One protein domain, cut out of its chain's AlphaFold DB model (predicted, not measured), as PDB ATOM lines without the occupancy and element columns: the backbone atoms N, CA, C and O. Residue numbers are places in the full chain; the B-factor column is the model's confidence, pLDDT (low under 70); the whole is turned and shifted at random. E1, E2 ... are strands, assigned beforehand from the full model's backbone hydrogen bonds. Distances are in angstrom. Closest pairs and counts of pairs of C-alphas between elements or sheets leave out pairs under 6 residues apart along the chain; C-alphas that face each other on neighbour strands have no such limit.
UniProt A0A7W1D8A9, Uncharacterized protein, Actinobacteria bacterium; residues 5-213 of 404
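Overview. This is residues 5 to 213 of the 404 residues of an uncharacterized protein of Actinobacteria bacterium (UniProt A0A7W1D8A9). This is a nearly closed barrel rolled up from one twisted sheet, with E1 and E13 joining its two halves and E7 and E8 coming close, without pairing, where the ring would shut. The unnamed stretch before E1 crosses one end of the barrel with residues 23 to 31, and E6 extends the sheet beyond E5, far from the middle. You see 209 printed residues, with no named helix and thirteen named strands, E1 to E13 in order along the chain, 130 residues in all. The sheet is branched at E5, its neighbour pairs are antiparallel and the class is all strand. The whole is compact, with a radius of gyration of the C-alphas of 16.3 A, and spans 46 by 40 by 35 A.

Arrangement. Start at Ser 5 and read through residues 5 to 32, which hold no named element, to E1, residues 33 to 40. E1 forms an antiparallel hairpin with E2, residues 43 to 61; look at N 38 and O 45, 2.9 A apart and within hydrogen-bond range. E2 bends by 87 degrees at residue 53, and E3, residues 64 to 77, follows it back as a hairpin, with N 48 and O 74 at 2.9 A. E4, residues 80 to 91, forms the next hairpin, N 71 and O 87 being 2.9 A apart. E5, residues 97 to 108, forms a hairpin with E4, N 100 and O 88 at 2.8 A. On the other side of E5 from E4 lie E6, residues 111 to 114, beside its residues 105 to 108, and E7, residues 128 to 131, beside its residues 97 to 99. Check N 106 and O 114, 2.9 A, for the E5 and E6 hairpin, and N 99 and O 128, 2.7 A, for E5 and E7. E1 to E6 are a meander, each strand the antiparallel neighbour of the one before. A second meander runs through E8, residues 140 to 146, E9, residues 150 to 164, E10, residues 169 to 180, E11, residues 185 to 191, E12, residues 195 to 201, and E13, residues 204 to 212. Its hairpins show N 154 and O 141 at 2.8 A for E8 and E9, N 155 and O 177 at 2.9 A for E9 and E10, N 176 and O 188 at 2.9 A for E10 and E11, N 189 and O 198 at 2.8 A for E11 and E12, and N 206 and O 199 at 2.9 A for E12 and E13. E13 is the antiparallel neighbour of E1, with N 205 and O 39 at 2.8 A. E7 and E8 are edge strands with 14 pairs of C-alphas within 8 A, the closest being those of Ile 130 and Pro 143, 3.9 A. E1 and E8 are apart.

Along the chain. Find C-alpha 33 at (4.884, -3.502, -43.821), where E1 begins. E2 is the longest strand by residues, 42.1 A from first to last C-alpha; E3 measures 38.7 A, E4 33.3 A, E5 32.2 A, E9 30.1 A and E10 29.1 A. E9 begins at C-alpha 150, (7.144, 1.955, -20.193), and bends by 97 degrees at residue 160. E13 ends at C-alpha 212, (8.735, -4.412, -47.289).

Size, cuts and confidence. The two C-alphas farthest apart are those of Gly 42 and Ser 63, 47.6 A. The printed part has no cut. The link from E6 to E7, 13 residues, is long; its residues 119 to 120 pair antiparallel with residues 101 to 102 of E5. The mean pLDDT of the printed part is 96.1, and no printed residue is under 70.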
ATOM      1  N   SER A   5      27.139   9.470 -18.158       88.62
ATOM      2  CA  SER A   5      28.337   9.477 -19.013       88.62
ATOM      3  C   SER A   5      28.377   8.366 -20.069       88.62
ATOM      4  O   SER A   5      29.226   8.412 -20.948       88.62
ATOM      5  N   GLU A   6      27.531   7.347 -19.930       89.75
ATOM      6  CA  GLU A   6      27.425   6.199 -20.844       89.75
ATOM      7  C   GLU A   6      26.256   6.383 -21.830       89.75
ATOM      8  O   GLU A   6      26.112   5.622 -22.783       89.75
ATOM      9  N   ARG A   7      25.411   7.395 -21.595       96.44
ATOM     10  CA  ARG A   7      24.150   7.614 -22.301       96.44
ATOM     11  C   ARG A   7      24.319   8.573 -23.477       96.44
ATOM     12  O   ARG A   7      24.922   9.635 -23.320       96.44
ATOM     13  N   VAL A   8      23.748   8.220 -24.627       96.81
ATOM     14  CA  VAL A   8      23.820   9.016 -25.872       96.81
ATOM     15  C   VAL A   8      22.545   9.804 -26.187       96.81
ATOM     16  O   VAL A   8      22.515  10.579 -27.132       96.81
ATOM     17  N   ASP A   9      21.523   9.677 -25.353       96.12
ATOM     18  CA  ASP A   9      20.182  10.257 -25.501       96.12
ATOM     19  C   ASP A   9      19.899  11.387 -24.491       96.12
ATOM     20  O   ASP A   9      18.762  11.654 -24.114       96.12
ATOM     21  N   ILE A  10      20.958  12.037 -24.006       92.12
ATOM     22  CA  ILE A  10      20.884  13.127 -23.018       92.12
ATOM     23  C   ILE A  10      20.798  14.519 -23.656       92.12
ATOM     24  O   ILE A  10      20.532  15.499 -22.957       92.12
ATOM     25  N   ALA A  11      21.089  14.626 -24.953       88.75
ATOM     26  CA  ALA A  11      20.995  15.880 -25.685       88.75
ATOM     27  C   ALA A  11      19.528  16.202 -25.991       88.75
ATOM     28  O   ALA A  11      18.732  15.299 -26.226       88.75
ATOM     29  N   THR A  12      19.179  17.489 -26.009       91.12
ATOM     30  CA  THR A  12      17.872  17.932 -26.500       91.12
ATOM     31  C   THR A  12      17.891  17.917 -28.032       91.12
ATOM     32  O   THR A  12      18.649  18.698 -28.613       91.12
ATOM     33  N   PRO A  13      17.114  17.042 -28.688       95.00
ATOM     34  CA  PRO A  13      17.061  16.958 -30.148       95.00
ATOM     35  C   PRO A  13      16.306  18.139 -30.787       95.00
ATOM     36  O   PRO A  13      15.473  18.780 -30.147       95.00
ATOM     37  N   THR A  14      16.562  18.389 -32.075       96.38
ATOM     38  CA  THR A  14      15.828  19.351 -32.921       96.38
ATOM     39  C   THR A  14      15.275  18.658 -34.166       96.38
ATOM     40  O   THR A  14      15.848  17.669 -34.614       96.38
ATOM     41  N   PHE A  15      14.159  19.156 -34.715       96.88
ATOM     42  CA  PHE A  15      13.403  18.480 -35.781       96.88
ATOM     43  C   PHE A  15      13.031  19.445 -36.903       96.88
ATOM     44  O   PHE A  15      12.005  20.122 -36.845       96.88
ATOM     45  N   SER A  16      13.854  19.494 -37.944       96.81
ATOM     46  CA  SER A  16      13.595  20.308 -39.134       96.81
ATOM     47  C   SER A  16      12.796  19.543 -40.195       96.81
ATOM     48  O   SER A  16      11.929  20.125 -40.847       96.81
ATOM     49  N   THR A  17      13.054  18.239 -40.349       97.31
ATOM     50  CA  THR A  17      12.371  17.328 -41.294       97.31
ATOM     51  C   THR A  17      12.002  15.998 -40.613       97.31
ATOM     52  O   THR A  17      12.462  14.935 -41.033       97.31
ATOM     53  N   PRO A  18      11.186  16.024 -39.541       97.94
ATOM     54  CA  PRO A  18      11.032  14.894 -38.619       97.94
ATOM     55  C   PRO A  18      10.481  13.607 -39.235       97.94
ATOM     56  O   PRO A  18      10.753  12.514 -38.740       97.94
ATOM     57  N   THR A  19       9.690  13.723 -40.299       98.31
ATOM     58  CA  THR A  19       9.005  12.596 -40.938       98.31
ATOM     59  C   THR A  19       9.800  11.978 -42.090       98.31
ATOM     60  O   THR A  19       9.329  11.028 -42.716       98.31
ATOM     61  N   GLU A  20      10.997  12.484 -42.391       97.19
ATOM     62  CA  GLU A  20      11.933  11.885 -43.348       97.19
ATOM     63  C   GLU A  20      12.919  10.980 -42.594       97.19
ATOM     64  O   GLU A  20      14.089  11.317 -42.431       97.19
ATOM     65  N   ILE A  21      12.433   9.838 -42.087       98.25
ATOM     66  CA  ILE A  21      13.241   8.933 -41.254       98.25
ATOM     67  C   ILE A  21      14.128   8.051 -42.142       98.25
ATOM     68  O   ILE A  21      13.681   7.048 -42.694       98.25
ATOM     69  N   THR A  22      15.396   8.436 -42.255       97.00
ATOM     70  CA  THR A  22      16.443   7.844 -43.105       97.00
ATOM     71  C   THR A  22      17.429   6.946 -42.353       97.00
ATOM     72  O   THR A  22      18.326   6.370 -42.973       97.00
ATOM     73  N   ASN A  23      17.295   6.813 -41.028       98.25
ATOM     74  CA  ASN A  23      18.170   5.950 -40.236       98.25
ATOM     75  C   ASN A  23      18.046   4.490 -40.720       98.25
ATOM     76  O   ASN A  23      16.952   3.922 -40.672       98.25
ATOM     77  N   PRO A  24      19.143   3.843 -41.161       97.56
ATOM     78  CA  PRO A  24      19.060   2.522 -41.772       97.56
ATOM     79  C   PRO A  24      18.574   1.452 -40.791       97.56
ATOM     80  O   PRO A  24      17.916   0.505 -41.216       97.56
ATOM     81  N   LEU A  25      18.886   1.591 -39.498       98.12
ATOM     82  CA  LEU A  25      18.553   0.631 -38.443       98.12
ATOM     83  C   LEU A  25      17.150   0.828 -37.865       98.12
ATOM     84  O   LEU A  25      16.695  -0.038 -37.128       98.12
ATOM     85  N   PHE A  26      16.468   1.925 -38.207       97.88
ATOM     86  CA  PHE A  26      15.063   2.153 -37.870       97.88
ATOM     87  C   PHE A  26      14.347   2.922 -39.000       97.88
ATOM     88  O   PHE A  26      13.977   4.088 -38.842       97.88
ATOM     89  N   PRO A  27      14.167   2.301 -40.182       96.69
ATOM     90  CA  PRO A  27      13.738   2.988 -41.399       96.69
ATOM     91  C   PRO A  27      12.208   3.101 -41.478       96.69
ATOM     92  O   PRO A  27      11.605   2.780 -42.498       96.69
ATOM     93  N   ILE A  28      11.543   3.511 -40.394       96.06
ATOM     94  CA  ILE A  28      10.081   3.388 -40.257       96.06
ATOM     95  C   ILE A  28       9.294   4.222 -41.281       96.06
ATOM     96  O   ILE A  28       8.163   3.883 -41.597       96.06
ATOM     97  N   SER A  29       9.897   5.268 -41.866       96.44
ATOM     98  CA  SER A  29       9.284   6.015 -42.981       96.44
ATOM     99  C   SER A  29       9.252   5.241 -44.303       96.44
ATOM    100  O   SER A  29       8.459   5.581 -45.179       96.44
ATOM    101  N   ASP A  30      10.084   4.209 -44.441       96.19
ATOM    102  CA  ASP A  30      10.160   3.359 -45.628       96.19
ATOM    103  C   ASP A  30       9.675   1.927 -45.369       96.19
ATOM    104  O   ASP A  30       9.307   1.247 -46.324       96.19
ATOM    105  N   LEU A  31       9.621   1.459 -44.116       97.38
ATOM    106  CA  LEU A  31       9.148   0.121 -43.747       97.38
ATOM    107  C   LEU A  31       7.615   0.036 -43.824       97.38
ATOM    108  O   LEU A  31       6.901   0.137 -42.831       97.38
ATOM    109  N   ARG A  32       7.097  -0.141 -45.041       97.50
ATOM    110  CA  ARG A  32       5.656  -0.097 -45.341       97.50
ATOM    111  C   ARG A  32       4.868  -1.211 -44.673       97.50
ATOM    112  O   ARG A  32       3.714  -1.005 -44.311       97.50
ATOM    113  N   SER A  33       5.459  -2.396 -44.576       97.88
ATOM    114  CA  SER A  33       4.884  -3.502 -43.821       97.88
ATOM    115  C   SER A  33       5.976  -4.453 -43.359       97.88
ATOM    116  O   SER A  33       6.891  -4.754 -44.129       97.88
ATOM    117  N   ALA A  34       5.869  -4.939 -42.130       97.88
ATOM    118  CA  ALA A  34       6.744  -5.960 -41.582       97.88
ATOM    119  C   ALA A  34       5.929  -7.043 -40.881       97.88
ATOM    120  O   ALA A  34       4.843  -6.789 -40.358       97.88
ATOM    121  N   ILE A  35       6.466  -8.256 -40.899       97.94
ATOM    122  CA  ILE A  35       5.914  -9.417 -40.216       97.94
ATOM    123  C   ILE A  35       7.022  -9.993 -39.354       97.94
ATOM    124  O   ILE A  35       8.072 -10.375 -39.887       97.94
ATOM    125  N   LEU A  36       6.782 -10.104 -38.050       97.12
ATOM    126  CA  LEU A  36       7.582 -10.965 -37.191       97.12
ATOM    127  C   LEU A  36       6.777 -12.220 -36.870       97.12
ATOM    128  O   LEU A  36       5.566 -12.191 -36.674       97.12
ATOM    129  N   SER A  37       7.484 -13.338 -36.806       95.31
ATOM    130  CA  SER A  37       6.921 -14.638 -36.476       95.31
ATOM    131  C   SER A  37       7.772 -15.298 -35.411       95.31
ATOM    132  O   SER A  37       9.001 -15.178 -35.393       95.31
ATOM    133  N   GLY A  38       7.138 -16.103 -34.571       94.31
ATOM    134  CA  GLY A  38       7.869 -16.848 -33.570       94.31
ATOM    135  C   GLY A  38       6.978 -17.577 -32.587       94.31
ATOM    136  O   GLY A  38       6.041 -18.283 -32.983       94.31
ATOM    137  N   ARG A  39       7.353 -17.522 -31.311       94.31
ATOM    138  CA  ARG A  39       6.616 -18.152 -30.220       94.31
ATOM    139  C   ARG A  39       6.741 -17.335 -28.955       94.31
ATOM    140  O   ARG A  39       7.851 -16.965 -28.615       94.31
ATOM    141  N   VAL A  40       5.627 -17.186 -28.261       93.56
ATOM    142  CA  VAL A  40       5.535 -16.558 -26.943       93.56
ATOM    143  C   VAL A  40       4.709 -17.489 -26.061       93.56
ATOM    144  O   VAL A  40       3.734 -18.078 -26.543       93.56
ATOM    145  N   ASP A  41       5.135 -17.747 -24.826       92.75
ATOM    146  CA  ASP A  41       4.478 -18.679 -23.896       92.75
ATOM    147  C   ASP A  41       4.228 -20.079 -24.501       92.75
ATOM    148  O   ASP A  41       3.211 -20.748 -24.279       92.75
ATOM    149  N   GLY A  42       5.145 -20.528 -25.363       92.31
ATOM    150  CA  GLY A  42       5.039 -21.789 -26.108       92.31
ATOM    151  C   GLY A  42       3.980 -21.809 -27.225       92.31
ATOM    152  O   GLY A  42       3.935 -22.776 -28.007       92.31
ATOM    153  N   LYS A  43       3.177 -20.755 -27.359       94.31
ATOM    154  CA  LYS A  43       2.165 -20.578 -28.405       94.31
ATOM    155  C   LYS A  43       2.778 -19.939 -29.654       94.31
ATOM    156  O   LYS A  43       3.822 -19.304 -29.572       94.31
ATOM    157  N   PRO A  44       2.195 -20.152 -30.844       94.00
ATOM    158  CA  PRO A  44       2.578 -19.415 -32.045       94.00
ATOM    159  C   PRO A  44       2.338 -17.918 -31.853       94.00
ATOM    160  O   PRO A  44       1.269 -17.541 -31.381       94.00
ATOM    161  N   PHE A  45       3.306 -17.105 -32.259       96.00
ATOM    162  CA  PHE A  45       3.227 -15.651 -32.215       96.00
ATOM    163  C   PHE A  45       3.456 -15.085 -33.616       96.00
ATOM    164  O   PHE A  45       4.320 -15.590 -34.341       96.00
ATOM    165  N   HIS A  46       2.662 -14.090 -33.992       96.75
ATOM    166  CA  HIS A  46       2.704 -13.406 -35.284       96.75
ATOM    167  C   HIS A  46       2.406 -11.934 -35.047       96.75
ATOM    168  O   HIS A  46       1.460 -11.625 -34.327       96.75
ATOM    169  N   THR A  47       3.164 -11.043 -35.668       98.12
ATOM    170  CA  THR A  47       2.896  -9.608 -35.617       98.12
ATOM    171  C   THR A  47       2.836  -9.023 -37.007       98.12
ATOM    172  O   THR A  47       3.417  -9.540 -37.963       98.12
ATOM    173  N   GLU A  48       2.112  -7.921 -37.113       98.31
ATOM    174  CA  GLU A  48       2.015  -7.134 -38.326       98.31
ATOM    175  C   GLU A  48       2.254  -5.675 -37.973       98.31
ATOM    176  O   GLU A  48       1.476  -5.086 -37.223       98.31
ATOM    177  N   THR A  49       3.289  -5.093 -38.566       98.06
ATOM    178  CA  THR A  49       3.512  -3.650 -38.547       98.06
ATOM    179  C   THR A  49       3.148  -3.081 -39.911       98.06
ATOM    180  O   THR A  49       3.541  -3.644 -40.937       98.06
ATOM    181  N   THR A  50       2.429  -1.962 -39.937       98.38
ATOM    182  CA  THR A  50       2.067  -1.240 -41.162       98.38
ATOM    183  C   THR A  50       2.295   0.253 -40.968       98.38
ATOM    184  O   THR A  50       1.704   0.860 -40.078       98.38
ATOM    185  N   LEU A  51       3.104   0.860 -41.839       98.25
ATOM    186  CA  LEU A  51       3.233   2.316 -41.900       98.25
ATOM    187  C   LEU A  51       1.931   2.916 -42.439       98.25
ATOM    188  O   LEU A  51       1.521   2.605 -43.563       98.25
ATOM    189  N   LEU A  52       1.308   3.795 -41.661       97.94
ATOM    190  CA  LEU A  52       0.111   4.508 -42.086       97.94
ATOM    191  C   LEU A  52       0.487   5.768 -42.893       97.94
ATOM    192  O   LEU A  52       1.562   6.341 -42.692       97.94
ATOM    193  N   PRO A  53      -0.351   6.197 -43.857       94.94
ATOM    194  CA  PRO A  53      -0.060   7.373 -44.680       94.94
ATOM    195  C   PRO A  53      -0.151   8.695 -43.907       94.94
ATOM    196  O   PRO A  53       0.448   9.689 -44.328       94.94
ATOM    197  N   GLU A  54      -0.920   8.734 -42.823       95.31
ATOM    198  CA  GLU A  54      -1.054   9.901 -41.966       95.31
ATOM    199  C   GLU A  54       0.180  10.162 -41.094       95.31
ATOM    200  O   GLU A  54       1.047   9.319 -40.854       95.31
ATOM    201  N   THR A  55       0.233  11.391 -40.602       98.06
ATOM    202  CA  THR A  55       1.184  11.856 -39.603       98.06
ATOM    203  C   THR A  55       0.423  12.362 -38.386       98.06
ATOM    204  O   THR A  55      -0.761  12.710 -38.467       98.06
ATOM    205  N   ARG A  56       1.102  12.430 -37.240       98.25
ATOM    206  CA  ARG A  56       0.530  12.968 -36.002       98.25
ATOM    207  C   ARG A  56       1.380  14.108 -35.464       98.25
ATOM    208  O   ARG A  56       2.576  13.947 -35.243       98.25
ATOM    209  N   LEU A  57       0.751  15.254 -35.216       98.38
ATOM    210  CA  LEU A  57       1.376  16.368 -34.502       98.38
ATOM    211  C   LEU A  57       1.344  16.089 -32.996       98.38
ATOM    212  O   LEU A  57       0.267  15.884 -32.435       98.38
ATOM    213  N   ILE A  58       2.509  16.103 -32.353       98.06
ATOM    214  CA  ILE A  58       2.659  15.900 -30.910       98.06
ATOM    215  C   ILE A  58       3.334  17.129 -30.306       98.06
ATOM    216  O   ILE A  58       4.447  17.497 -30.684       98.06
ATOM    217  N   GLU A  59       2.638  17.786 -29.380       96.12
ATOM    218  CA  GLU A  59       3.196  18.845 -28.540       96.12
ATOM    219  C   GLU A  59       3.933  18.200 -27.369       96.12
ATOM    220  O   GLU A  59       3.307  17.581 -26.511       96.12
ATOM    221  N   TRP A  60       5.258  18.336 -27.327       92.00
ATOM    222  CA  TRP A  60       6.067  17.685 -26.293       92.00
ATOM    223  C   TRP A  60       6.635  18.642 -25.234       92.00
ATOM    224  O   TRP A  60       7.077  18.234 -24.162       92.00
ATOM    225  N   THR A  61       6.599  19.939 -25.529       90.75
ATOM    226  CA  THR A  61       6.959  21.063 -24.669       90.75
ATOM    227  C   THR A  61       6.018  22.207 -25.030       90.75
ATOM    228  O   THR A  61       5.442  22.225 -26.114       90.75
ATOM    229  N   GLN A  62       5.900  23.209 -24.158       87.56
ATOM    230  CA  GLN A  62       4.978  24.340 -24.356       87.56
ATOM    231  C   GLN A  62       5.218  25.155 -25.641       87.56
ATOM    232  O   GLN A  62       4.399  26.005 -25.988       87.56
ATOM    233  N   SER A  63       6.366  24.984 -26.300       89.75
ATOM    234  CA  SER A  63       6.760  25.757 -27.480       89.75
ATOM    235  C   SER A  63       7.120  24.906 -28.694       89.75
ATOM    236  O   SER A  63       7.460  25.477 -29.728       89.75
ATOM    237  N   GLU A  64       7.082  23.579 -28.587       93.50
ATOM    238  CA  GLU A  64       7.523  22.687 -29.658       93.50
ATOM    239  C   GLU A  64       6.471  21.624 -29.950       93.50
ATOM    240  O   GLU A  64       6.029  20.870 -29.078       93.50
ATOM    241  N   THR A  65       6.105  21.560 -31.224       97.12
ATOM    242  CA  THR A  65       5.247  20.532 -31.798       97.12
ATOM    243  C   THR A  65       6.031  19.844 -32.898       97.12
ATOM    244  O   THR A  65       6.556  20.518 -33.786       97.12
ATOM    245  N   VAL A  66       6.099  18.519 -32.848       98.25
ATOM    246  CA  VAL A  66       6.790  17.708 -33.850       98.25
ATOM    247  C   VAL A  66       5.762  16.884 -34.608       98.25
ATOM    248  O   VAL A  66       4.839  16.317 -34.027       98.25
ATOM    249  N   GLU A  67       5.909  16.846 -35.926       98.62
ATOM    250  CA  GLU A  67       5.148  15.945 -36.781       98.62
ATOM    251  C   GLU A  67       5.810  14.564 -36.784       98.62
ATOM    252  O   GLU A  67       6.995  14.446 -37.071       98.62
ATOM    253  N   THR A  68       5.048  13.522 -36.476       98.88
ATOM    254  CA  THR A  68       5.535  12.145 -36.344       98.88
ATOM    255  C   THR A  68       4.918  11.237 -37.402       98.88
ATOM    256  O   THR A  68       3.791  11.461 -37.856       98.88
ATOM    257  N   ARG A  69       5.658  10.204 -37.807       98.75
ATOM    258  CA  ARG A  69       5.128   9.063 -38.561       98.75
ATOM    259  C   ARG A  69       4.314   8.171 -37.643       98.75
ATOM    260  O   ARG A  69       4.706   7.978 -36.497       98.75
ATOM    261  N   VAL A  70       3.236   7.611 -38.185       98.69
ATOM    262  CA  VAL A  70       2.367   6.673 -37.478       98.69
ATOM    263  C   VAL A  70       2.617   5.261 -37.998       98.69
ATOM    264  O   VAL A  70       2.415   4.986 -39.182       98.69
ATOM    265  N   SER A  71       3.050   4.368 -37.116       98.56
ATOM    266  CA  SER A  71       3.145   2.934 -37.394       98.56
ATOM    267  C   SER A  71       2.038   2.211 -36.643       98.56
ATOM    268  O   SER A  71       1.834   2.477 -35.466       98.56
ATOM    269  N   GLN A  72       1.304   1.320 -37.303       98.75
ATOM    270  CA  GLN A  72       0.326   0.472 -36.632       98.75
ATOM    271  C   GLN A  72       0.929  -0.902 -36.379       98.75
ATOM    272  O   GLN A  72       1.334  -1.567 -37.333       98.75
ATOM    273  N   TYR A  73       0.906  -1.345 -35.130       98.62
ATOM    274  CA  TYR A  73       1.313  -2.677 -34.704       98.62
ATOM    275  C   TYR A  73       0.085  -3.510 -34.317       98.62
ATOM    276  O   TYR A  73      -0.840  -3.002 -33.686       98.62
ATOM    277  N   ILE A  74       0.049  -4.786 -34.710       98.75
ATOM    278  CA  ILE A  74      -0.911  -5.769 -34.191       98.75
ATOM    279  C   ILE A  74      -0.167  -7.059 -33.861       98.75
ATOM    280  O   ILE A  74       0.493  -7.630 -34.732       98.75
ATOM    281  N   ALA A  75      -0.343  -7.544 -32.635       98.44
ATOM    282  CA  ALA A  75       0.175  -8.816 -32.155       98.44
ATOM    283  C   ALA A  75      -0.925  -9.875 -32.079       98.44
ATOM    284  O   ALA A  75      -2.029  -9.631 -31.578       98.44
ATOM    285  N   TYR A  76      -0.594 -11.087 -32.514       98.31
ATOM    286  CA  TYR A  76      -1.471 -12.246 -32.448       98.31
ATOM    287  C   TYR A  76      -0.789 -13.396 -31.714       98.31
ATOM    288  O   TYR A  76       0.255 -13.900 -32.138       98.31
ATOM    289  N   LEU A  77      -1.446 -13.891 -30.668       97.56
ATOM    290  CA  LEU A  77      -1.024 -15.065 -29.914       97.56
ATOM    291  C   LEU A  77      -2.000 -16.210 -30.162       97.56
ATOM    292  O   LEU A  77      -3.199 -16.095 -29.920       97.56
ATOM    293  N   ASP A  78      -1.487 -17.329 -30.668       95.38
ATOM    294  CA  ASP A  78      -2.290 -18.498 -31.054       95.38
ATOM    295  C   ASP A  78      -3.454 -18.157 -32.008       95.38
ATOM    296  O   ASP A  78      -4.538 -18.733 -31.940       95.38
ATOM    297  N   GLY A  79      -3.225 -17.192 -32.906       95.75
ATOM    298  CA  GLY A  79      -4.208 -16.749 -33.899       95.75
ATOM    299  C   GLY A  79      -5.309 -15.834 -33.354       95.75
ATOM    300  O   GLY A  79      -6.278 -15.578 -34.063       95.75
ATOM    301  N   ARG A  80      -5.184 -15.335 -32.118       97.69
ATOM    302  CA  ARG A  80      -6.095 -14.349 -31.520       97.69
ATOM    303  C   ARG A  80      -5.359 -13.044 -31.263       97.69
ATOM    304  O   ARG A  80      -4.183 -13.074 -30.914       97.69
ATOM    305  N   ILE A  81      -6.048 -11.917 -31.438       98.50
ATOM    306  CA  ILE A  81      -5.492 -10.599 -31.119       98.50
ATOM    307  C   ILE A  81      -5.080 -10.553 -29.643       98.50
ATOM    308  O   ILE A  81      -5.860 -10.923 -28.764       98.50
ATOM    309  N   GLN A  82      -3.841 -10.144 -29.404       98.25
ATOM    310  CA  GLN A  82      -3.272  -9.938 -28.076       98.25
ATOM    311  C   GLN A  82      -3.103  -8.448 -27.802       98.25
ATOM    312  O   GLN A  82      -3.420  -7.984 -26.711       98.25
ATOM    313  N   GLU A  83      -2.660  -7.701 -28.807       98.50
ATOM    314  CA  GLU A  83      -2.372  -6.282 -28.684       98.50
ATOM    315  C   GLU A  83      -2.542  -5.596 -30.033       98.50
ATOM    316  O   GLU A  83      -2.326  -6.205 -31.085       98.50
ATOM    317  N   ALA A  84      -2.917  -4.325 -29.998       98.75
ATOM    318  CA  ALA A  84      -2.733  -3.423 -31.116       98.75
ATOM    319  C   ALA A  84      -2.317  -2.040 -30.617       98.75
ATOM    320  O   ALA A  84      -2.840  -1.561 -29.607       98.75
ATOM    321  N   ALA A  85      -1.415  -1.397 -31.352       98.62
ATOM    322  CA  ALA A  85      -0.870  -0.098 -30.996       98.62
ATOM    323  C   ALA A  85      -0.742   0.831 -32.210       98.62
ATOM    324  O   ALA A  85      -0.628   0.390 -33.360       98.62
ATOM    325  N   LEU A  86      -0.775   2.136 -31.938       98.81
ATOM    326  CA  LEU A  86      -0.302   3.175 -32.853       98.81
ATOM    327  C   LEU A  86       0.939   3.824 -32.259       98.81
ATOM    328  O   LEU A  86       0.842   4.442 -31.207       98.81
ATOM    329  N   ASP A  87       2.050   3.741 -32.974       98.69
ATOM    330  CA  ASP A  87       3.360   4.226 -32.561       98.69
ATOM    331  C   ASP A  87       3.753   5.508 -33.294       98.69
ATOM    332  O   ASP A  87       3.558   5.620 -34.511       98.69
ATOM    333  N   PHE A  88       4.368   6.457 -32.582       98.81
ATOM    334  CA  PHE A  88       4.701   7.777 -33.121       98.81
ATOM    335  C   PHE A  88       6.208   8.033 -33.165       98.81
ATOM    336  O   PHE A  88       6.847   8.206 -32.131       98.81
ATOM    337  N   TYR A  89       6.786   8.143 -34.363       98.75
ATOM    338  CA  TYR A  89       8.238   8.294 -34.540       98.75
ATOM    339  C   TYR A  89       8.629   9.563 -35.295       98.75
ATOM    340  O   TYR A  89       7.951   9.970 -36.240       98.75
ATOM    341  N   ALA A  90       9.773  10.149 -34.946       98.69
ATOM    342  CA  ALA A  90      10.414  11.205 -35.729       98.69
ATOM    343  C   ALA A  90      11.942  11.095 -35.684       98.69
ATOM    344  O   ALA A  90      12.511  10.640 -34.694       98.69
ATOM    345  N   GLN A  91      12.622  11.541 -36.742       98.69
ATOM    346  CA  GLN A  91      14.082  11.644 -36.767       98.69
ATOM    347  C   GLN A  91      14.527  13.073 -36.455       98.69
ATOM    348  O   GLN A  91      14.007  14.036 -37.018       98.69
ATOM    349  N   ALA A  92      15.488  13.202 -35.547       98.38
ATOM    350  CA  ALA A  92      16.123  14.465 -35.213       98.38
ATOM    351  C   ALA A  92      17.165  14.866 -36.271       98.38
ATOM    352  O   ALA A  92      17.667  14.037 -37.031       98.38
ATOM    353  N   ASP A  93      17.546  16.142 -36.276       98.19
ATOM    354  CA  ASP A  93      18.507  16.720 -37.227       98.19
ATOM    355  C   ASP A  93      19.915  16.097 -37.134       98.19
ATOM    356  O   ASP A  93      20.713  16.220 -38.064       98.19
ATOM    357  N   ASP A  94      20.238  15.436 -36.019       97.56
ATOM    358  CA  ASP A  94      21.495  14.708 -35.817       97.56
ATOM    359  C   ASP A  94      21.467  13.262 -36.345       97.56
ATOM    360  O   ASP A  94      22.468  12.556 -36.230       97.56
ATOM    361  N   GLY A  95      20.339  12.828 -36.916       98.00
ATOM    362  CA  GLY A  95      20.135  11.500 -37.486       98.00
ATOM    363  C   GLY A  95      19.600  10.448 -36.504       98.00
ATOM    364  O   GLY A  95      19.234   9.346 -36.930       98.00
ATOM    365  N   SER A  96      19.502  10.760 -35.209       98.50
ATOM    366  CA  SER A  96      18.888   9.858 -34.229       98.50
ATOM    367  C   SER A  96      17.368   9.800 -34.398       98.50
ATOM    368  O   SER A  96      16.726  10.786 -34.754       98.50
ATOM    369  N   VAL A  97      16.777   8.632 -34.156       98.69
ATOM    370  CA  VAL A  97      15.326   8.426 -34.216       98.69
ATOM    371  C   VAL A  97      14.761   8.418 -32.806       98.69
ATOM    372  O   VAL A  97      15.307   7.779 -31.904       98.69
ATOM    373  N   TRP A  98      13.652   9.127 -32.636       98.56
ATOM    374  CA  TRP A  98      12.967   9.333 -31.373       98.56
ATOM    375  C   TRP A  98      11.537   8.808 -31.446       98.56
ATOM    376  O   TRP A  98      10.832   9.002 -32.438       98.56
ATOM    377  N   TYR A  99      11.126   8.163 -30.365       98.50
ATOM    378  CA  TYR A  99       9.797   7.653 -30.107       98.50
ATOM    379  C   TYR A  99       9.046   8.646 -29.219       98.50
ATOM    380  O   TYR A  99       9.531   9.075 -28.168       98.50
ATOM    381  N   PHE A 100       7.886   9.076 -29.694       98.50
ATOM    382  CA  PHE A 100       7.041  10.083 -29.059       98.50
ATOM    383  C   PHE A 100       5.886   9.461 -28.275       98.50
ATOM    384  O   PHE A 100       5.078  10.200 -27.707       98.50
ATOM    385  N   GLY A 101       5.827   8.134 -28.239       98.00
ATOM    386  CA  GLY A 101       4.847   7.359 -27.507       98.00
ATOM    387  C   GLY A 101       3.933   6.545 -28.405       98.00
ATOM    388  O   GLY A 101       4.121   6.471 -29.623       98.00
ATOM    389  N   GLU A 102       2.921   5.977 -27.769       97.94
ATOM    390  CA  GLU A 102       2.036   4.971 -28.331       97.94
ATOM    391  C   GLU A 102       0.633   5.024 -27.740       97.94
ATOM    392  O   GLU A 102       0.408   5.471 -26.614       97.94
ATOM    393  N   GLU A 103      -0.329   4.531 -28.517       98.31
ATOM    394  CA  GLU A 103      -1.686   4.230 -28.066       98.31
ATOM    395  C   GLU A 103      -1.926   2.721 -28.092       98.31
ATOM    396  O   GLU A 103      -2.315   2.166 -29.119       98.31
ATOM    397  N   VAL A 104      -1.720   2.078 -26.944       98.19
ATOM    398  CA  VAL A 104      -1.758   0.621 -26.772       98.19
ATOM    399  C   VAL A 104      -3.135   0.146 -26.328       98.19
ATOM    400  O   VAL A 104      -3.739   0.697 -25.402       98.19
ATOM    401  N   HIS A 105      -3.602  -0.928 -26.954       98.62
ATOM    402  CA  HIS A 105      -4.809  -1.653 -26.589       98.62
ATOM    403  C   HIS A 105      -4.468  -3.129 -26.403       98.62
ATOM    404  O   HIS A 105      -4.225  -3.845 -27.374       98.62
ATOM    405  N   GLU A 106      -4.496  -3.596 -25.158       98.44
ATOM    406  CA  GLU A 106      -4.289  -5.006 -24.837       98.44
ATOM    407  C   GLU A 106      -5.629  -5.741 -24.781       98.44
ATOM    408  O   GLU A 106      -6.603  -5.284 -24.166       98.44
ATOM    409  N   TYR A 107      -5.672  -6.918 -25.400       98.44
ATOM    410  CA  TYR A 107      -6.881  -7.706 -25.587       98.44
ATOM    411  C   TYR A 107      -6.885  -8.973 -24.734       98.44
ATOM    412  O   TYR A 107      -5.905  -9.710 -24.627       98.44
ATOM    413  N   ARG A 108      -8.047  -9.256 -24.144       97.19
ATOM    414  CA  ARG A 108      -8.357 -10.503 -23.449       97.19
ATOM    415  C   ARG A 108      -9.771 -10.890 -23.823       97.19
ATOM    416  O   ARG A 108     -10.676 -10.061 -23.768       97.19
ATOM    417  N   ASP A 109      -9.937 -12.136 -24.247       94.44
ATOM    418  CA  ASP A 109     -11.235 -12.670 -24.669       94.44
ATOM    419  C   ASP A 109     -11.897 -11.778 -25.748       94.44
ATOM    420  O   ASP A 109     -13.101 -11.519 -25.756       94.44
ATOM    421  N   GLY A 110     -11.059 -11.234 -26.642       94.75
ATOM    422  CA  GLY A 110     -11.453 -10.372 -27.756       94.75
ATOM    423  C   GLY A 110     -11.798  -8.924 -27.399       94.75
ATOM    424  O   GLY A 110     -12.002  -8.122 -28.305       94.75
ATOM    425  N   SER A 111     -11.835  -8.561 -26.116       97.06
ATOM    426  CA  SER A 111     -12.132  -7.199 -25.656       97.06
ATOM    427  C   SER A 111     -10.888  -6.512 -25.110       97.06
ATOM    428  O   SER A 111     -10.026  -7.159 -24.515       97.06
ATOM    429  N   VAL A 112     -10.818  -5.187 -25.257       98.25
ATOM    430  CA  VAL A 112      -9.762  -4.392 -24.619       98.25
ATOM    431  C   VAL A 112      -9.922  -4.499 -23.103       98.25
ATOM    432  O   VAL A 112     -10.976  -4.147 -22.567       98.25
ATOM    433  N   PHE A 113      -8.896  -4.995 -22.414       97.81
ATOM    434  CA  PHE A 113      -8.886  -5.087 -20.949       97.81
ATOM    435  C   PHE A 113      -7.920  -4.095 -20.300       97.81
ATOM    436  O   PHE A 113      -8.047  -3.836 -19.104       97.81
ATOM    437  N   SER A 114      -6.975  -3.556 -21.069       97.75
ATOM    438  CA  SER A 114      -5.966  -2.616 -20.598       97.75
ATOM    439  C   SER A 114      -5.531  -1.689 -21.733       97.75
ATOM    440  O   SER A 114      -5.535  -2.058 -22.907       97.75
ATOM    441  N   THR A 115      -5.188  -0.464 -21.348       97.56
ATOM    442  CA  THR A 115      -4.486   0.523 -22.179       97.56
ATOM    443  C   THR A 115      -3.306   1.102 -21.397       97.56
ATOM    444  O   THR A 115      -2.906   2.241 -21.635       97.56
ATOM    445  N   GLU A 116      -2.820   0.382 -20.377       94.81
ATOM    446  CA  GLU A 116      -1.858   0.905 -19.398       94.81
ATOM    447  C   GLU A 116      -0.502   1.243 -20.028       94.81
ATOM    448  O   GLU A 116       0.132   2.181 -19.560       94.81
ATOM    449  N   GLY A 117      -0.125   0.586 -21.132       93.44
ATOM    450  CA  GLY A 117       1.066   0.930 -21.921       93.44
ATOM    451  C   GLY A 117       0.964   2.249 -22.700       93.44
ATOM    452  O   GLY A 117       1.955   2.741 -23.205       93.44
ATOM    453  N   THR A 118      -0.207   2.891 -22.788       97.31
ATOM    454  CA  THR A 118      -0.357   4.137 -23.564       97.31
ATOM    455  C   THR A 118       0.395   5.305 -22.924       97.31
ATOM    456  O   THR A 118      -0.012   5.818 -21.876       97.31
ATOM    457  N   TRP A 119       1.388   5.851 -23.625       97.81
ATOM    458  CA  TRP A 119       2.113   7.054 -23.213       97.81
ATOM    459  C   TRP A 119       2.332   8.031 -24.373       97.81
ATOM    460  O   TRP A 119       2.347   7.643 -25.533       97.81
ATOM    461  N   LEU A 120       2.470   9.325 -24.077       97.62
ATOM    462  CA  LEU A 120       2.773  10.363 -25.065       97.62
ATOM    463  C   LEU A 120       3.786  11.371 -24.523       97.62
ATOM    464  O   LEU A 120       3.669  11.869 -23.395       97.62
ATOM    465  N   ALA A 121       4.738  11.747 -25.375       96.81
ATOM    466  CA  ALA A 121       5.655  12.843 -25.114       96.81
ATOM    467  C   ALA A 121       4.881  14.147 -24.832       96.81
ATOM    468  O   ALA A 121       3.853  14.428 -25.447       96.81
ATOM    469  N   GLY A 122       5.354  14.931 -23.861       95.12
ATOM    470  CA  GLY A 122       4.697  16.146 -23.361       95.12
ATOM    471  C   GLY A 122       3.583  15.913 -22.344       95.12
ATOM    472  O   GLY A 122       3.371  16.765 -21.478       95.12
ATOM    473  N   ARG A 123       2.905  14.759 -22.397       95.19
ATOM    474  CA  ARG A 123       1.903  14.356 -21.400       95.19
ATOM    475  C   ARG A 123       2.547  13.613 -20.236       95.19
ATOM    476  O   ARG A 123       2.369  14.018 -19.090       95.19
ATOM    477  N   ASP A 124       3.298  12.557 -20.539       95.81
ATOM    478  CA  ASP A 124       3.808  11.615 -19.531       95.81
ATOM    479  C   ASP A 124       5.313  11.771 -19.289       95.81
ATOM    480  O   ASP A 124       5.822  11.442 -18.217       95.81
ATOM    481  N   GLY A 125       6.035  12.332 -20.259       94.19
ATOM    482  CA  GLY A 125       7.472  12.548 -20.166       94.19
ATOM    483  C   GLY A 125       8.072  13.111 -21.452       94.19
ATOM    484  O   GLY A 125       7.338  13.561 -22.335       94.19
ATOM    485  N   PRO A 126       9.410  13.151 -21.555       94.50
ATOM    486  CA  PRO A 126      10.076  13.492 -22.802       94.50
ATOM    487  C   PRO A 126       9.892  12.370 -23.840       94.50
ATOM    488  O   PRO A 126       9.561  11.243 -23.471       94.50
ATOM    489  N   PRO A 127      10.163  12.643 -25.125       96.81
ATOM    490  CA  PRO A 127      10.426  11.576 -26.093       96.81
ATOM    491  C   PRO A 127      11.575  10.665 -25.617       96.81
ATOM    492  O   PRO A 127      12.424  11.065 -24.810       96.81
ATOM    493  N   ALA A 128      11.654   9.472 -26.186       97.19
ATOM    494  CA  ALA A 128      12.712   8.508 -25.922       97.19
ATOM    495  C   ALA A 128      13.502   8.229 -27.213       97.19
ATOM    496  O   ALA A 128      12.934   8.243 -28.301       97.19
ATOM    497  N   MET A 129      14.823   8.052 -27.142       98.31
ATOM    498  CA  MET A 129      15.625   7.785 -28.343       98.31
ATOM    499  C   MET A 129      15.532   6.296 -28.656       98.31
ATOM    500  O   MET A 129      16.111   5.509 -27.919       98.31
ATOM    501  N   ILE A 130      14.865   5.912 -29.747       97.94
ATOM    502  CA  ILE A 130      14.725   4.499 -30.137       97.94
ATOM    503  C   ILE A 130      15.926   3.971 -30.924       97.94
ATOM    504  O   ILE A 130      16.225   2.782 -30.879       97.94
ATOM    505  N   MET A 131      16.642   4.846 -31.637       98.31
ATOM    506  CA  MET A 131      17.831   4.446 -32.388       98.31
ATOM    507  C   MET A 131      18.824   5.606 -32.541       98.31
ATOM    508  O   MET A 131      18.472   6.637 -33.120       98.31
ATOM    509  N   PRO A 132      20.082   5.467 -32.086       97.81
ATOM    510  CA  PRO A 132      21.139   6.431 -32.395       97.81
ATOM    511  C   PRO A 132      21.445   6.502 -33.904       97.81
ATOM    512  O   PRO A 132      21.294   5.510 -34.615       97.81
ATOM    513  N   ASP A 133      21.946   7.642 -34.392       96.25
ATOM    514  CA  ASP A 133      22.382   7.798 -35.798       96.25
ATOM    515  C   ASP A 133      23.508   6.815 -36.164       96.25
ATOM    516  O   ASP A 133      23.412   6.024 -37.102       96.25
ATOM    517  N   VAL A 134      24.573   6.812 -35.352       95.69
ATOM    518  CA  VAL A 134      25.737   5.931 -35.517       95.69
ATOM    519  C   VAL A 134      25.992   5.167 -34.219       95.69
ATOM    520  O   VAL A 134      26.799   5.623 -33.400       95.69
ATOM    521  N   PRO A 135      25.347   4.002 -34.018       96.62
ATOM    522  CA  PRO A 135      25.552   3.189 -32.826       96.62
ATOM    523  C   PRO A 135      27.006   2.725 -32.692       96.62
ATOM    524  O   PRO A 135      27.606   2.207 -33.640       96.62
ATOM    525  N   ARG A 136      27.576   2.863 -31.495       96.94
ATOM    526  CA  ARG A 136      28.900   2.346 -31.126       96.94
ATOM    527  C   ARG A 136      28.775   1.369 -29.970       96.94
ATOM    528  O   ARG A 136      27.891   1.477 -29.132       96.94
ATOM    529  N   ILE A 137      29.696   0.410 -29.905       98.12
ATOM    530  CA  ILE A 137      29.752  -0.533 -28.782       98.12
ATOM    531  C   ILE A 137      29.922   0.248 -27.474       98.12
ATOM    532  O   ILE A 137      30.853   1.044 -27.349       98.12
ATOM    533  N   GLY A 138      29.052  -0.034 -26.505       96.88
ATOM    534  CA  GLY A 138      29.005   0.628 -25.205       96.88
ATOM    535  C   GLY A 138      28.103   1.861 -25.148       96.88
ATOM    536  O   GLY A 138      27.876   2.351 -24.044       96.88
ATOM    537  N   ASP A 139      27.569   2.341 -26.278       97.12
ATOM    538  CA  ASP A 139      26.525   3.366 -26.254       97.12
ATOM    539  C   ASP A 139      25.298   2.814 -25.524       97.12
ATOM    540  O   ASP A 139      24.873   1.678 -25.772       97.12
ATOM    541  N   VAL A 140      24.715   3.628 -24.645       97.94
ATOM    542  CA  VAL A 140      23.453   3.317 -23.977       97.94
ATOM    543  C   VAL A 140      22.398   4.348 -24.359       97.94
ATOM    544  O   VAL A 140      22.640   5.552 -24.287       97.94
ATOM    545  N   HIS A 141      21.209   3.894 -24.728       97.69
ATOM    546  CA  HIS A 141      20.042   4.747 -24.962       97.69
ATOM    547  C   HIS A 141      18.802   4.105 -24.346       97.69
ATOM    548  O   HIS A 141      18.828   2.941 -23.948       97.69
ATOM    549  N   ARG A 142      17.736   4.886 -24.213       97.25
ATOM    550  CA  ARG A 142      16.443   4.428 -23.722       97.25
ATOM    551  C   ARG A 142      15.413   4.579 -24.831       97.25
ATOM    552  O   ARG A 142      15.040   5.725 -25.097       97.25
ATOM    553  N   PRO A 143      14.994   3.469 -25.464       96.12
ATOM    554  CA  PRO A 143      13.911   3.493 -26.440       96.12
ATOM    555  C   PRO A 143      12.566   3.816 -25.786       96.12
ATOM    556  O   PRO A 143      11.733   4.442 -26.431       96.12
ATOM    557  N   GLU A 144      12.425   3.546 -24.486       95.06
ATOM    558  CA  GLU A 144      11.297   3.975 -23.662       95.06
ATOM    559  C   GLU A 144      11.781   4.527 -22.321       95.06
ATOM    560  O   GLU A 144      12.688   3.983 -21.687       95.06
ATOM    561  N   ASN A 145      11.206   5.643 -21.873       94.00
ATOM    562  CA  ASN A 145      11.699   6.346 -20.685       94.00
ATOM    563  C   ASN A 145      10.571   7.024 -19.893       94.00
ATOM    564  O   ASN A 145      10.729   8.156 -19.427       94.00
ATOM    565  N   ILE A 146       9.455   6.316 -19.713       94.50
ATOM    566  CA  ILE A 146       8.320   6.709 -18.873       94.50
ATOM    567  C   ILE A 146       8.217   5.722 -17.694       94.50
ATOM    568  O   ILE A 146       7.456   4.758 -17.752       94.50
ATOM    569  N   PRO A 147       8.988   5.916 -16.603       88.31
ATOM    570  CA  PRO A 147       9.009   4.971 -15.487       88.31
ATOM    571  C   PRO A 147       7.612   4.650 -14.943       88.31
ATOM    572  O   PRO A 147       6.804   5.562 -14.762       88.31
ATOM    573  N   ALA A 148       7.380   3.375 -14.613       85.94
ATOM    574  CA  ALA A 148       6.095   2.801 -14.191       85.94
ATOM    575  C   ALA A 148       4.999   2.717 -15.272       85.94
ATOM    576  O   ALA A 148       3.904   2.252 -14.958       85.94
ATOM    577  N   VAL A 149       5.280   3.153 -16.502       89.81
ATOM    578  CA  VAL A 149       4.426   2.919 -17.676       89.81
ATOM    579  C   VAL A 149       5.180   2.066 -18.692       89.81
ATOM    580  O   VAL A 149       4.753   0.961 -18.990       89.81
ATOM    581  N   ALA A 150       6.325   2.563 -19.156       90.12
ATOM    582  CA  ALA A 150       7.144   1.955 -20.193       90.12
ATOM    583  C   ALA A 150       8.612   2.361 -19.981       90.12
ATOM    584  O   ALA A 150       8.960   3.552 -19.982       90.12
ATOM    585  N   PHE A 151       9.485   1.390 -19.713       94.38
ATOM    586  CA  PHE A 151      10.905   1.643 -19.490       94.38
ATOM    587  C   PHE A 151      11.758   0.531 -20.083       94.38
ATOM    588  O   PHE A 151      11.712  -0.618 -19.644       94.38
ATOM    589  N   GLU A 152      12.648   0.941 -20.979       95.31
ATOM    590  CA  GLU A 152      13.658   0.090 -21.583       95.31
ATOM    591  C   GLU A 152      14.999   0.840 -21.612       95.31
ATOM    592  O   GLU A 152      15.076   2.058 -21.801       95.31
ATOM    593  N   GLU A 153      16.104   0.122 -21.426       96.81
ATOM    594  CA  GLU A 153      17.451   0.678 -21.582       96.81
ATOM    595  C   GLU A 153      18.332  -0.292 -22.363       96.81
ATOM    596  O   GLU A 153      18.587  -1.411 -21.923       96.81
ATOM    597  N   VAL A 154      18.841   0.158 -23.507       97.44
ATOM    598  CA  VAL A 154      19.593  -0.668 -24.450       97.44
ATOM    599  C   VAL A 154      21.067  -0.284 -24.430       97.44
ATOM    600  O   VAL A 154      21.435   0.844 -24.759       97.44
ATOM    601  N   GLU A 155      21.930  -1.246 -24.098       97.94
ATOM    602  CA  GLU A 155      23.383  -1.158 -24.271       97.94
ATOM    603  C   GLU A 155      23.797  -1.825 -25.589       97.94
ATOM    604  O   GLU A 155      23.611  -3.031 -25.777       97.94
ATOM    605  N   ILE A 156      24.442  -1.084 -26.490       98.25
ATOM    606  CA  ILE A 156      24.951  -1.640 -27.747       98.25
ATOM    607  C   ILE A 156      26.134  -2.575 -27.472       98.25
ATOM    608  O   ILE A 156      27.214  -2.153 -27.052       98.25
ATOM    609  N   LYS A 157      25.964  -3.867 -27.761       98.12
ATOM    610  CA  LYS A 157      26.989  -4.902 -27.539       98.12
ATOM    611  C   LYS A 157      27.794  -5.209 -28.788       98.12
ATOM    612  O   LYS A 157      28.974  -5.537 -28.695       98.12
ATOM    613  N   THR A 158      27.151  -5.171 -29.951       98.19
ATOM    614  CA  THR A 158      27.766  -5.525 -31.237       98.19
ATOM    615  C   THR A 158      27.281  -4.583 -32.326       98.19
ATOM    616  O   THR A 158      26.109  -4.224 -32.351       98.19
ATOM    617  N   VAL A 159      28.174  -4.244 -33.256       98.12
ATOM    618  CA  VAL A 159      27.876  -3.480 -34.475       98.12
ATOM    619  C   VAL A 159      28.436  -4.203 -35.700       98.12
ATOM    620  O   VAL A 159      29.309  -5.065 -35.557       98.12
ATOM    621  N   ALA A 160      27.959  -3.843 -36.895       96.50
ATOM    622  CA  ALA A 160      28.420  -4.387 -38.178       96.50
ATOM    623  C   ALA A 160      28.325  -5.924 -38.289       96.50
ATOM    624  O   ALA A 160      29.161  -6.576 -38.918       96.50
ATOM    625  N   LYS A 161      27.302  -6.519 -37.669       97.69
ATOM    626  CA  LYS A 161      27.036  -7.958 -37.723       97.69
ATOM    627  C   LYS A 161      26.294  -8.308 -39.012       97.69
ATOM    628  O   LYS A 161      25.359  -7.616 -39.400       97.69
ATOM    629  N   THR A 162      26.657  -9.423 -39.640       98.25
ATOM    630  CA  THR A 162      25.827 -10.037 -40.686       98.25
ATOM    631  C   THR A 162      24.862 -11.032 -40.049       98.25
ATOM    632  O   THR A 162      25.281 -11.913 -39.292       98.25
ATOM    633  N   VAL A 163      23.572 -10.910 -40.353       96.88
ATOM    634  CA  VAL A 163      22.508 -11.806 -39.874       96.88
ATOM    635  C   VAL A 163      21.801 -12.482 -41.045       96.88
ATOM    636  O   VAL A 163      21.862 -12.014 -42.176       96.88
ATOM    637  N   ALA A 164      21.155 -13.620 -40.794       94.69
ATOM    638  CA  ALA A 164      20.353 -14.292 -41.811       94.69
ATOM    639  C   ALA A 164      18.984 -13.600 -41.931       94.69
ATOM    640  O   ALA A 164      18.159 -13.743 -41.030       94.69
ATOM    641  N   GLY A 165      18.781 -12.865 -43.025       93.69
ATOM    642  CA  GLY A 165      17.529 -12.219 -43.425       93.69
ATOM    643  C   GLY A 165      16.482 -13.177 -43.995       93.69
ATOM    644  O   GLY A 165      16.802 -14.333 -44.304       93.69
ATOM    645  N   PRO A 166      15.242 -12.696 -44.195       92.62
ATOM    646  CA  PRO A 166      14.181 -13.450 -44.862       92.62
ATOM    647  C   PRO A 166      14.548 -13.918 -46.277       92.62
ATOM    648  O   PRO A 166      14.246 -15.055 -46.646       92.62
ATOM    649  N   THR A 167      15.218 -13.066 -47.059       90.31
ATOM    650  CA  THR A 167      15.570 -13.330 -48.467       90.31
ATOM    651  C   THR A 167      17.074 -13.446 -48.737       90.31
ATOM    652  O   THR A 167      17.482 -13.748 -49.859       90.31
ATOM    653  N   GLY A 168      17.919 -13.281 -47.717       91.69
ATOM    654  CA  GLY A 168      19.374 -13.344 -47.848       91.69
ATOM    655  C   GLY A 168      20.097 -12.787 -46.621       91.69
ATOM    656  O   GLY A 168      19.449 -12.348 -45.678       91.69
ATOM    657  N   PRO A 169      21.438 -12.826 -46.575       95.69
ATOM    658  CA  PRO A 169      22.186 -12.193 -45.492       95.69
ATOM    659  C   PRO A 169      21.967 -10.672 -45.473       95.69
ATOM    660  O   PRO A 169      22.001 -10.031 -46.520       95.69
ATOM    661  N   VAL A 170      21.796 -10.101 -44.279       97.69
ATOM    662  CA  VAL A 170      21.698  -8.653 -44.043       97.69
ATOM    663  C   VAL A 170      22.940  -8.214 -43.284       97.69
ATOM    664  O   VAL A 170      23.223  -8.720 -42.196       97.69
ATOM    665  N   GLU A 171      23.714  -7.312 -43.876       98.19
ATOM    666  CA  GLU A 171      24.914  -6.738 -43.267       98.19
ATOM    667  C   GLU A 171      24.567  -5.514 -42.411       98.19
ATOM    668  O   GLU A 171      23.522  -4.897 -42.587       98.19
ATOM    669  N   GLY A 172      25.461  -5.140 -41.493       97.81
ATOM    670  CA  GLY A 172      25.321  -3.896 -40.730       97.81
ATOM    671  C   GLY A 172      24.386  -3.965 -39.521       97.81
ATOM    672  O   GLY A 172      24.154  -2.935 -38.898       97.81
ATOM    673  N   ALA A 173      23.881  -5.145 -39.155       98.44
ATOM    674  CA  ALA A 173      23.030  -5.307 -37.981       98.44
ATOM    675  C   ALA A 173      23.779  -4.995 -36.677       98.44
ATOM    676  O   ALA A 173      25.003  -5.168 -36.567       98.44
ATOM    677  N   ILE A 174      23.018  -4.587 -35.667       98.44
ATOM    678  CA  ILE A 174      23.498  -4.364 -34.303       98.44
ATOM    679  C   ILE A 174      22.861  -5.372 -33.348       98.44
ATOM    680  O   ILE A 174      21.819  -5.954 -33.642       98.44
ATOM    681  N   VAL A 175      23.503  -5.583 -32.203       98.19
ATOM    682  CA  VAL A 175      22.912  -6.313 -31.075       98.19
ATOM    683  C   VAL A 175      22.925  -5.390 -29.871       98.19
ATOM    684  O   VAL A 175      24.002  -4.945 -29.459       98.19
ATOM    685  N   GLY A 176      21.745  -5.114 -29.336       97.31
ATOM    686  CA  GLY A 176      21.540  -4.405 -28.084       97.31
ATOM    687  C   GLY A 176      21.197  -5.392 -26.978       97.31
ATOM    688  O   GLY A 176      20.464  -6.349 -27.214       97.31
ATOM    689  N   ARG A 177      21.737  -5.170 -25.782       96.69
ATOM    690  CA  ARG A 177      21.251  -5.818 -24.568       96.69
ATOM    691  C   ARG A 177      20.304  -4.854 -23.881       96.69
ATOM    692  O   ARG A 177      20.738  -3.790 -23.444       96.69
ATOM    693  N   GLU A 178      19.051  -5.246 -23.786       95.69
ATOM    694  CA  GLU A 178      17.969  -4.444 -23.246       95.69
ATOM    695  C   GLU A 178      17.683  -4.830 -21.801       95.69
ATOM    696  O   GLU A 178      17.676  -6.010 -21.454       95.69
ATOM    697  N   LEU A 179      17.513  -3.819 -20.958       94.81
ATOM    698  CA  LEU A 179      17.007  -3.911 -19.598       94.81
ATOM    699  C   LEU A 179      15.531  -3.518 -19.604       94.81
ATOM    700  O   LEU A 179      15.227  -2.388 -19.980       94.81
ATOM    701  N   HIS A 180      14.682  -4.414 -19.111       91.00
ATOM    702  CA  HIS A 180      13.236  -4.226 -18.962       91.00
ATOM    703  C   HIS A 180      12.872  -3.553 -17.633       91.00
ATOM    704  O   HIS A 180      13.682  -3.536 -16.695       91.00
ATOM    705  N   ASP A 181      11.641  -3.046 -17.515       87.69
ATOM    706  CA  ASP A 181      11.127  -2.411 -16.286       87.69
ATOM    707  C   ASP A 181      11.099  -3.377 -15.082       87.69
ATOM    708  O   ASP A 181      11.356  -2.987 -13.940       87.69
ATOM    709  N   ASP A 182      10.903  -4.676 -15.332       88.94
ATOM    710  CA  ASP A 182      10.943  -5.724 -14.304       88.94
ATOM    711  C   ASP A 182      12.373  -6.103 -13.851       88.94
ATOM    712  O   ASP A 182      12.565  -6.910 -12.934       88.94
ATOM    713  N   GLY A 183      13.395  -5.495 -14.462       90.25
ATOM    714  CA  GLY A 183      14.808  -5.728 -14.179       90.25
ATOM    715  C   GLY A 183      15.417  -6.926 -14.909       90.25
ATOM    716  O   GLY A 183      16.602  -7.225 -14.698       90.25
ATOM    717  N   SER A 184      14.641  -7.619 -15.743       91.69
ATOM    718  CA  SER A 184      15.122  -8.692 -16.604       91.69
ATOM    719  C   SER A 184      15.905  -8.138 -17.805       91.69
ATOM    720  O   SER A 184      16.007  -6.928 -18.016       91.69
ATOM    721  N   TYR A 185      16.535  -9.036 -18.570       92.75
ATOM    722  CA  TYR A 185      17.304  -8.666 -19.756       92.75
ATOM    723  C   TYR A 185      16.956  -9.541 -20.959       92.75
ATOM    724  O   TYR A 185      16.846 -10.764 -20.829       92.75
ATOM    725  N   SER A 186      16.918  -8.933 -22.140       93.25
ATOM    726  CA  SER A 186      16.867  -9.614 -23.439       93.25
ATOM    727  C   SER A 186      17.982  -9.092 -24.353       93.25
ATOM    728  O   SER A 186      18.536  -8.011 -24.141       93.25
ATOM    729  N   ASP A 187      18.348  -9.881 -25.361       94.25
ATOM    730  CA  ASP A 187      19.145  -9.378 -26.479       94.25
ATOM    731  C   ASP A 187      18.188  -9.099 -27.649       94.25
ATOM    732  O   ASP A 187      17.497 -10.015 -28.108       94.25
ATOM    733  N   LYS A 188      18.197  -7.867 -28.164       95.12
ATOM    734  CA  LYS A 188      17.493  -7.469 -29.392       95.12
ATOM    735  C   LYS A 188      18.492  -7.258 -30.529       95.12
ATOM    736  O   LYS A 188      19.613  -6.769 -30.343       95.12
ATOM    737  N   ILE A 189      18.102  -7.640 -31.737       98.00
ATOM    738  CA  ILE A 189      18.843  -7.385 -32.973       98.00
ATOM    739  C   ILE A 189      18.047  -6.379 -33.788       98.00
ATOM    740  O   ILE A 189      16.877  -6.618 -34.062       98.00
ATOM    741  N   PHE A 190      18.715  -5.326 -34.251       98.06
ATOM    742  CA  PHE A 190      18.183  -4.415 -35.264       98.06
ATOM    743  C   PHE A 190      18.996  -4.568 -36.543       98.06
ATOM    744  O   PHE A 190      20.227  -4.691 -36.486       98.06
ATOM    745  N   ALA A 191      18.330  -4.590 -37.694       98.31
ATOM    746  CA  ALA A 191      18.974  -4.818 -38.982       98.31
ATOM    747  C   ALA A 191      18.624  -3.718 -39.996       98.31
ATOM    748  O   ALA A 191      17.465  -3.296 -40.066       98.31
ATOM    749  N   PRO A 192      19.597  -3.274 -40.817       98.12
ATOM    750  CA  PRO A 192      19.350  -2.260 -41.827       98.12
ATOM    751  C   PRO A 192      18.209  -2.615 -42.782       98.12
ATOM    752  O   PRO A 192      18.192  -3.714 -43.332       98.12
ATOM    753  N   GLY A 193      17.275  -1.687 -42.992       97.38
ATOM    754  CA  GLY A 193      16.100  -1.888 -43.850       97.38
ATOM    755  C   GLY A 193      14.909  -2.571 -43.167       97.38
ATOM    756  O   GLY A 193      13.825  -2.576 -43.741       97.38
ATOM    757  N   TYR A 194      15.091  -3.107 -41.955       97.81
ATOM    758  CA  TYR A 194      14.078  -3.903 -41.252       97.81
ATOM    759  C   TYR A 194      13.645  -3.323 -39.907       97.81
ATOM    760  O   TYR A 194      12.538  -3.615 -39.473       97.81
ATOM    761  N   GLY A 195      14.485  -2.524 -39.242       96.88
ATOM    762  CA  GLY A 195      14.203  -2.127 -37.864       96.88
ATOM    763  C   GLY A 195      14.496  -3.270 -36.897       96.88
ATOM    764  O   GLY A 195      15.517  -3.957 -37.036       96.88
ATOM    765  N   GLU A 196      13.599  -3.479 -35.933       95.81
ATOM    766  CA  GLU A 196      13.643  -4.643 -35.052       95.81
ATOM    767  C   GLU A 196      13.603  -5.936 -35.873       95.81
ATOM    768  O   GLU A 196      12.758  -6.145 -36.742       95.81
ATOM    769  N   PHE A 197      14.580  -6.802 -35.628       97.25
ATOM    770  CA  PHE A 197      14.855  -7.949 -36.480       97.25
ATOM    771  C   PHE A 197      14.734  -9.281 -35.738       97.25
ATOM    772  O   PHE A 197      14.362 -10.301 -36.327       97.25
ATOM    773  N   TYR A 198      15.103  -9.304 -34.460       96.38
ATOM    774  CA  TYR A 198      15.029 -10.498 -33.631       96.38
ATOM    775  C   TYR A 198      15.062 -10.127 -32.153       96.38
ATOM    776  O   TYR A 198      15.978  -9.419 -31.738       96.38
ATOM    777  N   SER A 199      14.161 -10.703 -31.370       93.06
ATOM    778  CA  SER A 199      14.181 -10.675 -29.912       93.06
ATOM    779  C   SER A 199      14.029 -12.095 -29.370       93.06
ATOM    780  O   SER A 199      13.370 -12.950 -29.977       93.06
ATOM    781  N   ALA A 200      14.687 -12.379 -28.249       90.38
ATOM    782  CA  ALA A 200      14.472 -13.616 -27.514       90.38
ATOM    783  C   ALA A 200      14.655 -13.415 -26.010       90.38
ATOM    784  O   ALA A 200      15.680 -12.895 -25.558       90.38
ATOM    785  N   HIS A 201      13.689 -13.908 -25.241       86.75
ATOM    786  CA  HIS A 201      13.683 -13.841 -23.787       86.75
ATOM    787  C   HIS A 201      13.001 -15.089 -23.213       86.75
ATOM    788  O   HIS A 201      11.958 -15.493 -23.693       86.75
ATOM    789  N   GLU A 202      13.632 -15.772 -22.254       84.31
ATOM    790  CA  GLU A 202      13.068 -16.944 -21.542       84.31
ATOM    791  C   GLU A 202      12.431 -18.076 -22.392       84.31
ATOM    792  O   GLU A 202      11.691 -18.918 -21.890       84.31
ATOM    793  N   GLY A 203      12.821 -18.198 -23.666       84.06
ATOM    794  CA  GLY A 203      12.298 -19.205 -24.600       84.06
ATOM    795  C   GLY A 203      11.288 -18.646 -25.602       84.06
ATOM    796  O   GLY A 203      11.023 -19.309 -26.612       84.06
ATOM    797  N   ASP A 204      10.825 -17.424 -25.367       92.88
ATOM    798  CA  ASP A 204      10.090 -16.628 -26.329       92.88
ATOM    799  C   ASP A 204      11.034 -16.123 -27.410       92.88
ATOM    800  O   ASP A 204      12.230 -15.888 -27.196       92.88
ATOM    801  N   VAL A 205      10.504 -16.058 -28.622       93.56
ATOM    802  CA  VAL A 205      11.228 -15.671 -29.819       93.56
ATOM    803  C   VAL A 205      10.294 -14.875 -30.694       93.56
ATOM    804  O   VAL A 205       9.234 -15.371 -31.073       93.56
ATOM    805  N   GLU A 206      10.778 -13.727 -31.130       95.00
ATOM    806  CA  GLU A 206      10.167 -12.890 -32.148       95.00
ATOM    807  C   GLU A 206      11.218 -12.641 -33.216       95.00
ATOM    808  O   GLU A 206      12.368 -12.317 -32.915       95.00
ATOM    809  N   ALA A 207      10.889 -12.899 -34.476       95.81
ATOM    810  CA  ALA A 207      11.886 -12.853 -35.528       95.81
ATOM    811  C   ALA A 207      11.294 -12.347 -36.830       95.81
ATOM    812  O   ALA A 207      10.270 -12.857 -37.283       95.81
ATOM    813  N   MET A 208      12.008 -11.425 -37.473       97.25
ATOM    814  CA  MET A 208      11.659 -10.891 -38.780       97.25
ATOM    815  C   MET A 208      11.435 -12.030 -39.773       97.25
ATOM    816  O   MET A 208      12.343 -12.804 -40.111       97.25
ATOM    817  N   ALA A 209      10.190 -12.143 -40.212       96.56
ATOM    818  CA  ALA A 209       9.738 -13.118 -41.178       96.56
ATOM    819  C   ALA A 209       9.712 -12.512 -42.580       96.56
ATOM    820  O   ALA A 209      10.051 -13.231 -43.521       96.56
ATOM    821  N   LEU A 210       9.358 -11.227 -42.706       96.56
ATOM    822  CA  LEU A 210       9.393 -10.458 -43.951       96.56
ATOM    823  C   LEU A 210       9.297  -8.946 -43.678       96.56
ATOM    824  O   LEU A 210       8.486  -8.546 -42.849       96.56
ATOM    825  N   GLY A 211      10.031  -8.111 -44.417       97.12
ATOM    826  CA  GLY A 211       9.915  -6.647 -44.367       97.12
ATOM    827  C   GLY A 211       9.876  -6.009 -45.757       97.12
ATOM    828  O   GLY A 211      10.735  -6.265 -46.594       97.12
ATOM    829  N   VAL A 212       8.893  -5.152 -46.026       97.31
ATOM    830  CA  VAL A 212       8.735  -4.412 -47.289       97.31
ATOM    831  C   VAL A 212       9.149  -2.958 -47.087       97.31
ATOM    832  O   VAL A 212       8.599  -2.310 -46.197       97.31
ATOM    833  N   PRO A 213      10.042  -2.406 -47.935       97.06
ATOM    834  CA  PRO A 213      10.461  -2.913 -49.248       97.06
ATOM    835  C   PRO A 213      11.706  -3.811 -49.268       97.06
ATOM    836  O   PRO A 213      12.068  -4.271 -50.348       97.06
TER     837      PRO A 213